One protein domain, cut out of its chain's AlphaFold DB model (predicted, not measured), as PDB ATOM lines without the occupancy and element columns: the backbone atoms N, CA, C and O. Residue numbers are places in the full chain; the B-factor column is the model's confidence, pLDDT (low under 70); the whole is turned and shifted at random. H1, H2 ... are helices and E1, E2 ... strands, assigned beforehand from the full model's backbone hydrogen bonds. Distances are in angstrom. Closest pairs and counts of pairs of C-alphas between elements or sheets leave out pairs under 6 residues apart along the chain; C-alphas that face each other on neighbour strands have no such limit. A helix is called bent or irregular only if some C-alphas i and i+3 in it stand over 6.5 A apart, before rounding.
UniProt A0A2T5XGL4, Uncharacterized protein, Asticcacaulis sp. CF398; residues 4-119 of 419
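This is residues 4 to 119 of the 419 residues of an uncharacterized protein of Asticcacaulis sp. CF398 (UniProt A0A2T5XGL4). A closed barrel of six strands, E1, E2, E3, E7, E5 and E4 round the ring, has H2 packed on its outside near one end, while residues 4 to 9 of H1 stick out beyond the other end. E6 pairs with E7 beside the ring. The 116 printed residues hold two named helices and seven named strands, in the order H1 E1 E2 E3 H2 E4 E5 E6 E7; neighbour strands are antiparallel and the class is mixed. The whole is compact, with a radius of gyration of the C-alphas of 14.1 A and spans of 44, 30 and 25 A.

H1, residues 4 to 11, begins at C-alpha (164.530, 198.786, 190.401); it is irregular, with C-alphas 6 and 9 7.3 A apart. E1 is residues 17 to 26, 22.0 A; E2 34 to 46, 29.2 A; E3 49 to 57, 25.7 A. H2, residues 61 to 73, is 18.2 A long. E4 is residues 82 to 87, E5 93 to 98 and E6 101 to 105. E7, residues 108 to 119, 27.3 A, ends at (154.824, 207.502, 194.551).

E1, E2 and E3 form a meander, each strand the antiparallel neighbour of the one before, with N 20 and O 40 at 2.8 A and N 41 and O 53 at 2.9 A. E1 bends by 89 degrees at residue 21, E2 by 85 at 38 and E7 by 93 at 116. E7 pairs with E3, N 111 and O 54 at 2.8 A; with E6, a hairpin, N 103 and O 110 at 2.8 A; and with E5, N 119 and O 95 at 2.8 A. The hairpin E4 and E5 has N 84 and O 96 at 2.8 A, and E4 with E1, N 24 and O 85 at 2.8 A, closes the ring. H2 is on the barrel, outside it, at a height over the sheet of 8.8 A, only just over E2 with 3 C-alphas falling on it; the closest C-alphas are those of Ile 35 and Ser 64, 4.6 A. H1 is only just not on the barrel, with 4 pairs of C-alphas within 10 A. In H2 every O i to N i+4 pair is within hydrogen-bond range; in H1 1 of 4 is, beside 4 of 5 O i to N i+3 pairs.

The C-alphas farthest apart, of Asp 5 and Glu 62, are 44.4 A apart. The printed part has no cut, and no link is long. Mean pLDDT of the printed part is 91.6, and no printed residue is under 70.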
ATOM      1  N   ILE A   4     164.868 197.643 191.245       90.56
ATOM      2  CA  ILE A   4     164.530 198.786 190.401       90.56
ATOM      3  C   ILE A   4     164.464 198.402 188.915       90.56
ATOM      4  O   ILE A   4     163.749 199.055 188.158       90.56
ATOM      5  N   ASP A   5     165.130 197.315 188.495       89.88
ATOM      6  CA  ASP A   5     165.086 196.824 187.113       89.88
ATOM      7  C   ASP A   5     163.659 196.444 186.686       89.88
ATOM      8  O   ASP A   5     163.276 196.704 185.545       89.88
ATOM      9  N   ASN A   6     162.836 195.935 187.612       89.25
ATOM     10  CA  ASN A   6     161.430 195.610 187.345       89.25
ATOM     11  C   ASN A   6     160.593 196.856 187.027       89.25
ATOM     12  O   ASN A   6     159.563 196.752 186.371       89.25
ATOM     13  N   TRP A   7     161.050 198.034 187.453       91.88
ATOM     14  CA  TRP A   7     160.347 199.310 187.325       91.88
ATOM     15  C   TRP A   7     160.958 200.228 186.259       91.88
ATOM     16  O   TRP A   7     160.384 201.268 185.947       91.88
ATOM     17  N   LYS A   8     162.086 199.847 185.637       91.12
ATOM     18  CA  LYS A   8     162.745 200.644 184.583       91.12
ATOM     19  C   LYS A   8     161.863 200.901 183.365       91.12
ATOM     20  O   LYS A   8     162.074 201.881 182.665       91.12
ATOM     21  N   HIS A   9     160.854 200.070 183.116       89.25
ATOM     22  CA  HIS A   9     159.875 200.337 182.063       89.25
ATOM     23  C   HIS A   9     159.131 201.671 182.285       89.25
ATOM     24  O   HIS A   9     158.801 202.343 181.314       89.25
ATOM     25  N   LEU A  10     158.979 202.130 183.538       90.25
ATOM     26  CA  LEU A  10     158.358 203.422 183.857       90.25
ATOM     27  C   LEU A  10     159.178 204.638 183.395       90.25
ATOM     28  O   LEU A  10     158.664 205.753 183.357       90.25
ATOM     29  N   THR A  11     160.453 204.469 183.030       89.00
ATOM     30  CA  THR A  11     161.267 205.569 182.491       89.00
ATOM     31  C   THR A  11     161.077 205.755 180.981       89.00
ATOM     32  O   THR A  11     161.624 206.700 180.405       89.00
ATOM     33  N   ARG A  12     160.289 204.902 180.313       85.75
ATOM     34  CA  ARG A  12     160.177 204.857 178.850       85.75
ATOM     35  C   ARG A  12     158.778 205.289 178.391       85.75
ATOM     36  O   ARG A  12     157.818 204.581 178.666       85.75
ATOM     37  N   PRO A  13     158.646 206.411 177.655       83.06
ATOM     38  CA  PRO A  13     157.338 206.918 177.227       83.06
ATOM     39  C   PRO A  13     156.558 205.953 176.327       83.06
ATOM     40  O   PRO A  13     155.348 205.832 176.457       83.06
ATOM     41  N   SER A  14     157.243 205.238 175.426       75.94
ATOM     42  CA  SER A  14     156.595 204.382 174.420       75.94
ATOM     43  C   SER A  14     155.767 203.237 175.006       75.94
ATOM     44  O   SER A  14     154.907 202.706 174.308       75.94
ATOM     45  N   ASP A  15     156.012 202.879 176.267       72.38
ATOM     46  CA  ASP A  15     155.481 201.670 176.895       72.38
ATOM     47  C   ASP A  15     154.597 201.996 178.115       72.38
ATOM     48  O   ASP A  15     154.170 201.096 178.836       72.38
ATOM     49  N   PHE A  16     154.329 203.281 178.380       86.44
ATOM     50  CA  PHE A  16     153.708 203.727 179.624       86.44
ATOM     51  C   PHE A  16     152.246 204.131 179.414       86.44
ATOM     52  O   PHE A  16     151.922 205.288 179.135       86.44
ATOM     53  N   VAL A  17     151.360 203.149 179.574       92.62
ATOM     54  CA  VAL A  17     149.922 203.352 179.787       92.62
ATOM     55  C   VAL A  17     149.466 202.372 180.863       92.62
ATOM     56  O   VAL A  17     149.536 201.159 180.669       92.62
ATOM     57  N   VAL A  18     148.988 202.892 181.991       94.44
ATOM     58  CA  VAL A  18     148.464 202.097 183.106       94.44
ATOM     59  C   VAL A  18     146.993 202.428 183.295       94.44
ATOM     60  O   VAL A  18     146.614 203.593 183.402       94.44
ATOM     61  N   LYS A  19     146.158 201.390 183.319       96.75
ATOM     62  CA  LYS A  19     144.718 201.508 183.551       96.75
ATOM     63  C   LYS A  19     144.393 201.056 184.964       96.75
ATOM     64  O   LYS A  19     144.903 200.034 185.416       96.75
ATOM     65  N   PHE A  20     143.528 201.812 185.618       97.81
ATOM     66  CA  PHE A  20     143.109 201.602 186.990       97.81
ATOM     67  C   PHE A  20     141.594 201.428 187.029       97.81
ATOM     68  O   PHE A  20     140.849 202.337 186.660       97.81
ATOM     69  N   GLU A  21     141.147 200.274 187.522       96.88
ATOM     70  CA  GLU A  21     139.726 200.009 187.789       96.88
ATOM     71  C   GLU A  21     139.206 200.847 188.966       96.88
ATOM     72  O   GLU A  21     138.013 201.124 189.059       96.88
ATOM     73  N   THR A  22     140.106 201.270 189.861       95.81
ATOM     74  CA  THR A  22     139.784 202.143 190.992       95.81
ATOM     75  C   THR A  22     140.803 203.268 191.112       95.81
ATOM     76  O   THR A  22     142.009 203.041 191.259       95.81
ATOM     77  N   ALA A  23     140.302 204.494 191.037       97.56
ATOM     78  CA  ALA A  23     141.061 205.715 191.200       97.56
ATOM     79  C   ALA A  23     140.184 206.818 191.796       97.56
ATOM     80  O   ALA A  23     138.974 206.872 191.567       97.56
ATOM     81  N   SER A  24     140.833 207.705 192.539       97.00
ATOM     82  CA  SER A  24     140.197 208.743 193.331       97.00
ATOM     83  C   SER A  24     141.005 210.036 193.273       97.00
ATOM     84  O   SER A  24     142.239 210.014 193.345       97.00
ATOM     85  N   LEU A  25     140.314 211.171 193.202       95.94
ATOM     86  CA  LEU A  25     140.881 212.487 193.491       95.94
ATOM     87  C   LEU A  25     140.474 212.923 194.891       95.94
ATOM     88  O   LEU A  25     139.305 212.850 195.259       95.94
ATOM     89  N   PHE A  26     141.439 213.424 195.646       94.06
ATOM     90  CA  PHE A  26     141.245 214.017 196.962       94.06
ATOM     91  C   PHE A  26     141.540 215.512 196.891       94.06
ATOM     92  O   PHE A  26     142.401 215.933 196.114       94.06
ATOM     93  N   GLY A  27     140.833 216.291 197.708       88.81
ATOM     94  CA  GLY A  27     141.094 217.712 197.894       88.81
ATOM     95  C   GLY A  27     142.343 217.943 198.746       88.81
ATOM     96  O   GLY A  27     143.393 217.341 198.522       88.81
ATOM     97  N   LEU A  28     142.210 218.820 199.738       81.50
ATOM     98  CA  LEU A  28     143.282 219.173 200.669       81.50
ATOM     99  C   LEU A  28     143.791 217.966 201.468       81.50
ATOM    100  O   LEU A  28     143.079 216.982 201.685       81.50
ATOM    101  N   ASP A  29     145.022 218.057 201.973       72.69
ATOM    102  CA  ASP A  29     145.546 217.037 202.879       72.69
ATOM    103  C   ASP A  29     144.649 216.893 204.120       72.69
ATOM    104  O   ASP A  29     144.383 217.851 204.845       72.69
ATOM    105  N   GLY A  30     144.181 215.665 204.358       73.19
ATOM    106  CA  GLY A  30     143.253 215.345 205.444       73.19
ATOM    107  C   GLY A  30     141.770 215.515 205.101       73.19
ATOM    108  O   GLY A  30     140.941 215.267 205.976       73.19
ATOM    109  N   ASP A  31     141.425 215.884 203.864       81.62
ATOM    110  CA  ASP A  31     140.039 215.898 203.395       81.62
ATOM    111  C   ASP A  31     139.443 214.475 203.459       81.62
ATOM    112  O   ASP A  31     139.992 213.550 202.842       81.62
ATOM    113  N   PRO A  32     138.369 214.253 204.242       78.25
ATOM    114  CA  PRO A  32     137.788 212.927 204.413       78.25
ATOM    115  C   PRO A  32     136.932 212.484 203.221       78.25
ATOM    116  O   PRO A  32     136.539 211.317 203.184       78.25
ATOM    117  N   VAL A  33     136.609 213.387 202.284       86.56
ATOM    118  CA  VAL A  33     135.708 213.112 201.159       86.56
ATOM    119  C   VAL A  33     136.464 213.166 199.835       86.56
ATOM    120  O   VAL A  33     137.179 214.120 199.530       86.56
ATOM    121  N   ASN A  34     136.271 212.132 199.020       91.88
ATOM    122  CA  ASN A  34     136.831 212.073 197.676       91.88
ATOM    123  C   ASN A  34     136.091 213.065 196.769       91.88
ATOM    124  O   ASN A  34     134.860 213.089 196.720       91.88
ATOM    125  N   ILE A  35     136.848 213.847 196.005       93.88
ATOM    126  CA  ILE A  35     136.319 214.781 195.005       93.88
ATOM    127  C   ILE A  35     135.706 214.013 193.835       93.88
ATOM    128  O   ILE A  35     134.667 214.399 193.300       93.88
ATOM    129  N   LEU A  36     136.348 212.926 193.419       95.88
ATOM    130  CA  LEU A  36     135.913 212.132 192.281       95.88
ATOM    131  C   LEU A  36     136.392 210.696 192.449       95.88
ATOM    132  O   LEU A  36     137.581 210.503 192.673       95.88
ATOM    133  N   ASP A  37     135.495 209.725 192.283       96.62
ATOM    134  CA  ASP A  37     135.812 208.294 192.301       96.62
ATOM    135  C   ASP A  37     135.418 207.632 190.984       96.62
ATOM    136  O   ASP A  37     134.318 207.852 190.467       96.62
ATOM    137  N   GLY A  38     136.295 206.789 190.439       96.94
ATOM    138  CA  GLY A  38     135.997 206.026 189.233       96.94
ATOM    139  C   GLY A  38     137.196 205.286 188.657       96.94
ATOM    140  O   GLY A  38     138.041 204.781 189.391       96.94
ATOM    141  N   THR A  39     137.255 205.206 187.330       97.94
ATOM    142  CA  THR A  39     138.333 204.532 186.593       97.94
ATOM    143  C   THR A  39     139.307 205.553 186.030       97.94
ATOM    144  O   THR A  39     138.865 206.568 185.481       97.94
ATOM    145  N   ALA A  40     140.605 205.268 186.078       98.06
ATOM    146  CA  ALA A  40     141.618 206.156 185.520       98.06
ATOM    147  C   ALA A  40     142.516 205.475 184.492       98.06
ATOM    148  O   ALA A  40     142.747 204.269 184.521       98.06
ATOM    149  N   GLU A  41     143.075 206.290 183.612       97.50
ATOM    150  CA  GLU A  41     144.221 205.949 182.786       97.50
ATOM    151  C   GLU A  41     145.342 206.936 183.099       97.50
ATOM    152  O   GLU A  41     145.100 208.139 183.160       97.50
ATOM    153  N   VAL A  42     146.555 206.436 183.313       96.62
ATOM    154  CA  VAL A  42     147.767 207.250 183.425       96.62
ATOM    155  C   VAL A  42     148.665 206.899 182.253       96.62
ATOM    156  O   VAL A  42     148.947 205.725 182.007       96.62
ATOM    157  N   SER A  43     149.105 207.908 181.515       94.56
ATOM    158  CA  SER A  43     149.908 207.746 180.308       94.56
ATOM    159  C   SER A  43     151.053 208.750 180.274       94.56
ATOM    160  O   SER A  43     151.107 209.705 181.052       94.56
ATOM    161  N   MET A  44     152.029 208.502 179.403       92.44
ATOM    162  CA  MET A  44     153.209 209.348 179.295       92.44
ATOM    163  C   MET A  44     153.635 209.465 177.840       92.44
ATOM    164  O   MET A  44     154.252 208.566 177.280       92.44
ATOM    165  N   ALA A  45     153.335 210.609 177.231       86.56
ATOM    166  CA  ALA A  45     153.716 210.880 175.847       86.56
ATOM    167  C   ALA A  45     155.217 211.180 175.716       86.56
ATOM    168  O   ALA A  45     155.860 210.817 174.730       86.56
ATOM    169  N   THR A  46     155.793 211.846 176.721       86.75
ATOM    170  CA  THR A  46     157.216 212.196 176.756       86.75
ATOM    171  C   THR A  46     157.796 211.966 178.147       86.75
ATOM    172  O   THR A  46     157.052 211.930 179.123       86.75
ATOM    173  N   PRO A  47     159.130 211.879 178.291       83.69
ATOM    174  CA  PRO A  47     159.775 211.699 179.587       83.69
ATOM    175  C   PRO A  47     159.360 212.691 180.688       83.69
ATOM    176  O   PRO A  47     159.448 212.364 181.870       83.69
ATOM    177  N   GLY A  48     158.958 213.904 180.301       84.88
ATOM    178  CA  GLY A  48     158.574 214.982 181.211       84.88
ATOM    179  C   GLY A  48     157.067 215.203 181.342       84.88
ATOM    180  O   GLY A  48     156.673 216.100 182.077       84.88
ATOM    181  N   ASP A  49     156.236 214.424 180.648       88.94
ATOM    182  CA  ASP A  49     154.790 214.645 180.577       88.94
ATOM    183  C   ASP A  49     154.042 213.378 180.990       88.94
ATOM    184  O   ASP A  49     153.865 212.456 180.193       88.94
ATOM    185  N   ILE A  50     153.677 213.328 182.273       93.88
ATOM    186  CA  ILE A  50     152.867 212.267 182.871       93.88
ATOM    187  C   ILE A  50     151.456 212.817 183.001       93.88
ATOM    188  O   ILE A  50     151.238 213.766 183.755       93.88
ATOM    189  N   GLN A  51     150.515 212.220 182.285       95.44
ATOM    190  CA  GLN A  51     149.129 212.662 182.239       95.44
ATOM    191  C   GLN A  51     148.217 211.613 182.850       95.44
ATOM    192  O   GLN A  51     148.518 210.419 182.823       95.44
ATOM    193  N   PHE A  52     147.089 212.059 183.386       97.25
ATOM    194  CA  PHE A  52     146.020 211.169 183.801       97.25
ATOM    195  C   PHE A  52     144.685 211.603 183.213       97.25
ATOM    196  O   PHE A  52     144.469 212.775 182.909       97.25
ATOM    197  N   LEU A  53     143.790 210.631 183.103       97.81
ATOM    198  CA  LEU A  53     142.406 210.798 182.711       97.81
ATOM    199  C   LEU A  53     141.537 209.943 183.631       97.81
ATOM    200  O   LEU A  53     141.531 208.719 183.521       97.81
ATOM    201  N   LEU A  54     140.814 210.588 184.538       98.06
ATOM    202  CA  LEU A  54     139.891 209.978 185.489       98.06
ATOM    203  C   LEU A  54     138.451 210.198 185.020       98.06
ATOM    204  O   LEU A  54     138.038 211.320 184.746       98.06
ATOM    205  N   ARG A  55     137.665 209.124 184.957       97.81
ATOM    206  CA  ARG A  55     136.224 209.172 184.673       97.81
ATOM    207  C   ARG A  55     135.475 208.597 185.857       97.81
ATOM    208  O   ARG A  55     135.718 207.447 186.219       97.81
ATOM    209  N   GLY A  56     134.576 209.378 186.444       96.38
ATOM    210  CA  GLY A  56     133.970 209.011 187.717       96.38
ATOM    211  C   GLY A  56     132.724 209.799 188.095       96.38
ATOM    212  O   GLY A  56     132.142 210.524 187.284       96.38
ATOM    213  N   GLN A  57     132.327 209.646 189.354       95.38
ATOM    214  CA  GLN A  57     131.250 210.403 189.991       95.38
ATOM    215  C   GLN A  57     131.751 211.043 191.292       95.38
ATOM    216  O   GLN A  57     132.547 210.420 192.001       95.38
ATOM    217  N   PRO A  58     131.326 212.275 191.617       94.38
ATOM    218  CA  PRO A  58     131.622 212.862 192.915       94.38
ATOM    219  C   PRO A  58     130.870 212.101 194.012       94.38
ATOM    220  O   PRO A  58     129.689 211.786 193.854       94.38
ATOM    221  N   ALA A  59     131.537 211.829 195.135       89.31
ATOM    222  CA  ALA A  59     130.874 211.263 196.311       89.31
ATOM    223  C   ALA A  59     129.913 212.283 196.955       89.31
ATOM    224  O   ALA A  59     128.837 211.917 197.429       89.31
ATOM    225  N   ASP A  60     130.286 213.566 196.911       93.38
ATOM    226  CA  ASP A  60     129.479 214.716 197.317       93.38
ATOM    227  C   ASP A  60     129.624 215.824 196.265       93.38
ATOM    228  O   ASP A  60     130.680 216.438 196.122       93.38
ATOM    229  N   LEU A  61     128.549 216.073 195.515       92.50
ATOM    230  CA  LEU A  61     128.536 217.037 194.416       92.50
ATOM    231  C   LEU A  61     128.900 218.460 194.865       92.50
ATOM    232  O   LEU A  61     129.611 219.163 194.149       92.50
ATOM    233  N   GLU A  62     128.397 218.895 196.022       93.31
ATOM    234  CA  GLU A  62     128.608 220.258 196.507       93.31
ATOM    235  C   GLU A  62     130.049 220.443 196.984       93.31
ATOM    236  O   GLU A  62     130.689 221.444 196.652       93.31
ATOM    237  N   HIS A  63     130.579 219.453 197.705       93.31
ATOM    238  CA  HIS A  63     131.976 219.442 198.136       93.31
ATOM    239  C   HIS A  63     132.936 219.455 196.942       93.31
ATOM    240  O   HIS A  63     133.810 220.320 196.860       93.31
ATOM    241  N   SER A  64     132.725 218.559 195.973       93.50
ATOM    242  CA  SER A  64     133.565 218.459 194.778       93.50
ATOM    243  C   SER A  64     133.556 219.737 193.947       93.50
ATOM    244  O   SER A  64     134.607 220.188 193.489       93.50
ATOM    245  N   TRP A  65     132.383 220.357 193.786       92.12
ATOM    246  CA  TRP A  65     132.257 221.621 193.063       92.12
ATOM    247  C   TRP A  65     132.995 222.763 193.773       92.12
ATOM    248  O   TRP A  65     133.759 223.488 193.137       92.12
ATOM    249  N   ARG A  66     132.854 222.889 195.101       92.38
ATOM    250  CA  ARG A  66     133.567 223.911 195.888       92.38
ATOM    251  C   ARG A  66     135.081 223.727 195.855       92.38
ATOM    252  O   ARG A  66     135.805 224.718 195.750       92.38
ATOM    253  N   ALA A  67     135.569 222.490 195.946       91.62
ATOM    254  CA  ALA A  67     136.998 222.200 195.852       91.62
ATOM    255  C   ALA A  67     137.561 222.644 194.490       91.62
ATOM    256  O   ALA A  67     138.602 223.301 194.430       91.62
ATOM    257  N   PHE A  68     136.831 222.361 193.408       89.44
ATOM    258  CA  PHE A  68     137.183 222.802 192.060       89.44
ATOM    259  C   PHE A  68     137.175 224.332 191.910       89.44
ATOM    260  O   PHE A  68     138.148 224.905 191.418       89.44
ATOM    261  N   GLU A  69     136.116 225.010 192.363       92.00
ATOM    262  CA  GLU A  69     136.035 226.477 192.320       92.00
ATOM    263  C   GLU A  69     137.168 227.136 193.112       92.00
ATOM    264  O   GLU A  69     137.781 228.088 192.633       92.00
ATOM    265  N   THR A  70     137.485 226.602 194.296       91.69
ATOM    266  CA  THR A  70     138.544 227.131 195.166       91.69
ATOM    267  C   THR A  70     139.911 227.018 194.494       91.69
ATOM    268  O   THR A  70     140.643 228.005 194.422       91.69
ATOM    269  N   MET A  71     140.232 225.849 193.930       91.31
ATOM    270  CA  MET A  71     141.481 225.633 193.194       91.31
ATOM    271  C   MET A  71     141.597 226.571 191.980       91.31
ATOM    272  O   MET A  71     142.646 227.175 191.763       91.31
ATOM    273  N   ASN A  72     140.517 226.756 191.211       89.69
ATOM    274  CA  ASN A  72     140.518 227.651 190.048       89.69
ATOM    275  C   ASN A  72     140.600 229.134 190.416       89.69
ATOM    276  O   ASN A  72     141.184 229.921 189.671       89.69
ATOM    277  N   ALA A  73     140.016 229.529 191.547       93.94
ATOM    278  CA  ALA A  73     140.096 230.896 192.044       93.94
ATOM    279  C   ALA A  73     141.506 231.253 192.542       93.94
ATOM    280  O   ALA A  73     141.831 232.432 192.674       93.94
ATOM    281  N   SER A  74     142.350 230.259 192.841       91.50
ATOM    282  CA  SER A  74     143.703 230.450 193.375       91.50
ATOM    283  C   SER A  74     144.698 229.442 192.773       91.50
ATOM    284  O   SER A  74     145.287 228.638 193.492       91.50
ATOM    285  N   PRO A  75     144.956 229.509 191.449       85.94
ATOM    286  CA  PRO A  75     145.715 228.488 190.716       85.94
ATOM    287  C   PRO A  75     147.208 228.432 191.072       85.94
ATOM    288  O   PRO A  75     147.902 227.515 190.642       85.94
ATOM    289  N   TYR A  76     147.709 229.418 191.821       87.44
ATOM    290  CA  TYR A  76     149.099 229.501 192.273       87.44
ATOM    291  C   TYR A  76     149.276 229.127 193.747       87.44
ATOM    292  O   TYR A  76     150.401 229.180 194.239       87.44
ATOM    293  N   ASP A  77     148.200 228.773 194.458       88.94
ATOM    294  CA  ASP A  77     148.302 228.289 195.832       88.94
ATOM    295  C   ASP A  77     148.661 226.791 195.819       88.94
ATOM    296  O   ASP A  77     147.831 225.960 195.434       88.94
ATOM    297  N   PRO A  78     149.889 226.408 196.220       85.12
ATOM    298  CA  PRO A  78     150.310 225.012 196.202       85.12
ATOM    299  C   PRO A  78     149.517 224.144 197.182       85.12
ATOM    300  O   PRO A  78     149.479 222.929 196.997       85.12
ATOM    301  N   LEU A  79     148.883 224.739 198.200       87.31
ATOM    302  CA  LEU A  79     148.074 224.004 199.165       87.31
ATOM    303  C   LEU A  79     146.777 223.503 198.534       87.31
ATOM    304  O   LEU A  79     146.290 222.462 198.940       87.31
ATOM    305  N   LEU A  80     146.248 224.179 197.510       89.06
ATOM    306  CA  LEU A  80     144.992 223.805 196.847       89.06
ATOM    307  C   LEU A  80     145.151 222.706 195.785       89.06
ATOM    308  O   LEU A  80     144.197 222.391 195.073       89.06
ATOM    309  N   ARG A  81     146.350 222.129 195.649       90.56
ATOM    310  CA  ARG A  81     146.591 221.007 194.738       90.56
ATOM    311  C   ARG A  81     145.821 219.774 195.199       90.56
ATOM    312  O   ARG A  81     145.735 219.489 196.389       90.56
ATOM    313  N   MET A  82     145.301 219.020 194.238       93.31
ATOM    314  CA  MET A  82     144.572 217.783 194.502       93.31
ATOM    315  C   MET A  82     145.520 216.587 194.494       93.31
ATOM    316  O   MET A  82     146.551 216.594 193.812       93.31
ATOM    317  N   ARG A  83     145.152 215.533 195.222       94.12
ATOM    318  CA  ARG A  83     145.908 214.280 195.259       94.12
ATOM    319  C   ARG A  83     145.198 213.203 194.450       94.12
ATOM    320  O   ARG A  83     144.087 212.801 194.783       94.12
ATOM    321  N   PHE A  84     145.869 212.703 193.425       96.12
ATOM    322  CA  PHE A  84     145.477 211.510 192.689       96.12
ATOM    323  C   PHE A  84     145.910 210.263 193.460       96.12
ATOM    324  O   PHE A  84     147.059 210.176 193.902       96.12
ATOM    325  N   ARG A  85     145.007 209.292 193.601       96.75
ATOM    326  CA  ARG A  85     145.288 207.969 194.160       96.75
ATOM    327  C   ARG A  85     144.665 206.896 193.278       96.75
ATOM    328  O   ARG A  85     143.509 207.030 192.897       96.75
ATOM    329  N   ALA A  86     145.382 205.816 193.011       97.19
ATOM    330  CA  ALA A  86     144.842 204.672 192.284       97.19
ATOM    331  C   ALA A  86     145.475 203.359 192.752       97.19
ATOM    332  O   ALA A  86     146.546 203.373 193.355       97.19
ATOM    333  N   THR A  87     144.818 202.232 192.480       96.31
ATOM    334  CA  THR A  87     145.371 200.896 192.760       96.31
ATOM    335  C   THR A  87     145.482 200.110 191.464       96.31
ATOM    336  O   THR A  87     144.484 199.961 190.754       96.31
ATOM    337  N   ASP A  88     146.691 199.655 191.128       94.19
ATOM    338  CA  ASP A  88     146.913 198.853 189.919       94.19
ATOM    339  C   ASP A  88     146.453 197.392 190.091       94.19
ATOM    340  O   ASP A  88     146.038 196.960 191.168       94.19
ATOM    341  N   ASN A  89     146.522 196.615 189.007       92.25
ATOM    342  CA  ASN A  89     146.086 195.214 188.992       92.25
ATOM    343  C   ASN A  89     146.921 194.293 189.897       92.25
ATOM    344  O   ASN A  89     146.453 193.215 190.259       92.25
ATOM    345  N   ASP A  90     148.133 194.713 190.261       89.75
ATOM    346  CA  ASP A  90     149.013 193.988 191.177       89.75
ATOM    347  C   ASP A  90     148.782 194.407 192.643       89.75
ATOM    348  O   ASP A  90     149.427 193.878 193.553       89.75
ATOM    349  N   GLY A  91     147.846 195.331 192.890       91.94
ATOM    350  CA  GLY A  91     147.513 195.842 194.213       91.94
ATOM    351  C   GLY A  91     148.478 196.909 194.732       91.94
ATOM    352  O   GLY A  91     148.459 197.193 195.931       91.94
ATOM    353  N   ASN A  92     149.328 197.493 193.881       93.31
ATOM    354  CA  ASN A  92     150.197 198.591 194.300       93.31
ATOM    355  C   ASN A  92     149.409 199.902 194.333       93.31
ATOM    356  O   ASN A  92     148.639 200.210 193.419       93.31
ATOM    357  N   GLU A  93     149.636 200.701 195.373       95.38
ATOM    358  CA  GLU A  93     148.991 202.006 195.539       95.38
ATOM    359  C   GLU A  93     149.837 203.090 194.872       95.38
ATOM    360  O   GLU A  93     150.997 203.283 195.234       95.38
ATOM    361  N   TRP A  94     149.241 203.819 193.935       96.81
ATOM    362  CA  TRP A  94     149.823 204.959 193.238       96.81
ATOM    363  C   TRP A  94     149.284 206.247 193.846       96.81
ATOM    364  O   TRP A  94     148.073 206.388 194.001       96.81
ATOM    365  N   VAL A  95     150.161 207.198 194.156       96.19
ATOM    366  CA  VAL A  95     149.807 208.504 194.724       96.19
ATOM    367  C   VAL A  95     150.583 209.607 194.010       96.19
ATOM    368  O   VAL A  95     151.787 209.483 193.800       96.19
ATOM    369  N   SER A  96     149.913 210.698 193.648       95.50
ATOM    370  CA  SER A  96     150.539 211.864 193.017       95.50
ATOM    371  C   SER A  96     149.807 213.151 193.374       95.50
ATOM    372  O   SER A  96     148.615 213.135 193.661       95.50
ATOM    373  N   TRP A  97     150.509 214.278 193.284       93.44
ATOM    374  CA  TRP A  97     149.902 215.608 193.287       93.44
ATOM    375  C   TRP A  97     149.581 216.048 191.858       93.44
ATOM    376  O   TRP A  97     150.323 215.717 190.925       93.44
ATOM    377  N   CYS A  98     148.475 216.768 191.686       93.38
ATOM    378  CA  CYS A  98     148.015 217.253 190.390       93.38
ATOM    379  C   CYS A  98     147.153 218.516 190.504       93.38
ATOM    380  O   CYS A  98     146.573 218.812 191.550       93.38
ATOM    381  N   GLN A  99     147.032 219.223 189.381       92.12
ATOM    382  CA  GLN A  99     146.082 220.315 189.189       92.12
ATOM    383  C   GLN A  99     145.146 219.945 188.029       92.12
ATOM    384  O   GLN A  99     145.474 220.215 186.872       92.12
ATOM    385  N   PRO A 100     144.040 219.236 188.314       94.06
ATOM    386  CA  PRO A 100     143.132 218.768 187.278       94.06
ATOM    387  C   PRO A 100     142.319 219.881 186.620       94.06
ATOM    388  O   PRO A 100     141.927 220.853 187.264       94.06
ATOM    389  N   SER A 101     141.953 219.672 185.362       93.62
ATOM    390  CA  SER A 101     140.744 220.241 184.771       93.62
ATOM    391  C   SER A 101     139.574 219.264 184.947       93.62
ATOM    392  O   SER A 101     139.765 218.072 185.217       93.62
ATOM    393  N   PHE A 102     138.347 219.777 184.828       92.44
ATOM    394  CA  PHE A 102     137.127 218.980 184.923       92.44
ATOM    395  C   PHE A 102     136.177 219.310 183.775       92.44
ATOM    396  O   PHE A 102     135.939 220.476 183.461       92.44
ATOM    397  N   GLU A 103     135.581 218.270 183.208       93.19
ATOM    398  CA  GLU A 103     134.448 218.335 182.299       93.19
ATOM    399  C   GLU A 103     133.254 217.631 182.953       93.19
ATOM    400  O   GLU A 103     133.299 216.437 183.269       93.19
ATOM    401  N   VAL A 104     132.174 218.382 183.176       90.50
ATOM    402  CA  VAL A 104     130.950 217.868 183.797       90.50
ATOM    403  C   VAL A 104     129.968 217.443 182.714       90.50
ATOM    404  O   VAL A 104     129.405 218.275 182.005       90.50
ATOM    405  N   GLY A 105     129.756 216.132 182.601       86.88
ATOM    406  CA  GLY A 105     128.807 215.527 181.676       86.88
ATOM    407  C   GLY A 105     127.558 214.983 182.370       86.88
ATOM    408  O   GLY A 105     127.495 214.820 183.588       86.88
ATOM    409  N   THR A 106     126.548 214.635 181.571       80.56
ATOM    410  CA  THR A 106     125.300 214.017 182.059       80.56
ATOM    411  C   THR A 106     125.497 212.590 182.575       80.56
ATOM    412  O   THR A 106     124.714 212.125 183.399       80.56
ATOM    413  N   SER A 107     126.531 211.891 182.102       84.81
ATOM    414  CA  SER A 107     126.878 210.521 182.498       84.81
ATOM    415  C   SER A 107     127.961 210.441 183.577       84.81
ATOM    416  O   SER A 107     128.362 209.339 183.941       84.81
ATOM    417  N   GLY A 108     128.454 211.580 184.072       91.38
ATOM    418  CA  GLY A 108     129.538 211.657 185.051       91.38
ATOM    419  C   GLY A 108     130.543 212.754 184.754       91.38
ATOM    420  O   GLY A 108     130.387 213.533 183.815       91.38
ATOM    421  N   TRP A 109     131.563 212.821 185.599       95.75
ATOM    422  CA  TRP A 109     132.625 213.810 185.505       95.75
ATOM    423  C   TRP A 109     133.856 213.168 184.877       95.75
ATOM    424  O   TRP A 109     134.216 212.029 185.190       95.75
ATOM    425  N   THR A 110     134.504 213.917 183.995       96.50
ATOM    426  CA  THR A 110     135.830 213.589 183.477       96.50
ATOM    427  C   THR A 110     136.815 214.590 184.051       96.50
ATOM    428  O   THR A 110     136.544 215.787 184.057       96.50
ATOM    429  N   SER A 111     137.940 214.106 184.556       96.44
ATOM    430  CA  SER A 111     139.029 214.936 185.044       96.44
ATOM    431  C   SER A 111     140.326 214.524 184.376       96.44
ATOM    432  O   SER A 111     140.624 213.336 184.273       96.44
ATOM    433  N   GLU A 112     141.089 215.502 183.915       96.81
ATOM    434  CA  GLU A 112     142.380 215.279 183.277       96.81
ATOM    435  C   GLU A 112     143.412 216.264 183.815       96.81
ATOM    436  O   GLU A 112     143.079 217.323 184.343       96.81
ATOM    437  N   GLY A 113     144.685 215.919 183.697       94.88
ATOM    438  CA  GLY A 113     145.756 216.815 184.099       94.88
ATOM    439  C   GLY A 113     147.106 216.129 184.103       94.88
ATOM    440  O   GLY A 113     147.244 214.967 183.716       94.88
ATOM    441  N   SER A 114     148.111 216.858 184.573       94.19
ATOM    442  CA  SER A 114     149.470 216.343 184.689       94.19
ATOM    443  C   SER A 114     149.789 215.940 186.128       94.19
ATOM    444  O   SER A 114     149.408 216.614 187.088       94.19
ATOM    445  N   LEU A 115     150.529 214.844 186.270       94.00
ATOM    446  CA  LEU A 115     151.064 214.342 187.531       94.00
ATOM    447  C   LEU A 115     152.502 214.843 187.694       94.00
ATOM    448  O   LEU A 115     153.308 214.728 186.766       94.00
ATOM    449  N   ASP A 116     152.831 215.468 188.823       87.62
ATOM    450  CA  ASP A 116     154.181 216.013 189.055       87.62
ATOM    451  C   ASP A 116     155.180 214.910 189.430       87.62
ATOM    452  O   ASP A 116     156.296 214.851 188.906       87.62
ATOM    453  N   THR A 117     154.750 214.012 190.314       92.31
ATOM    454  CA  THR A 117     155.533 212.895 190.848       92.31
ATOM    455  C   THR A 117     154.601 211.747 191.198       92.31
ATOM    456  O   THR A 117     153.606 211.976 191.877       92.31
ATOM    457  N   ILE A 118     154.944 210.517 190.837       95.44
ATOM    458  CA  ILE A 118     154.214 209.324 191.267       95.44
ATOM    459  C   ILE A 118     155.000 208.631 192.376       95.44
ATOM    460  O   ILE A 118     156.153 208.253 192.184       95.44
ATOM    461  N   ALA A 119     154.367 208.424 193.524       96.19
ATOM    462  CA  ALA A 119     154.824 207.502 194.551       96.19
ATOM    463  C   ALA A 119     154.014 206.206 194.453       96.19
ATOM    464  O   ALA A 119     152.786 206.246 194.461       96.19
TER     465      ALA A 119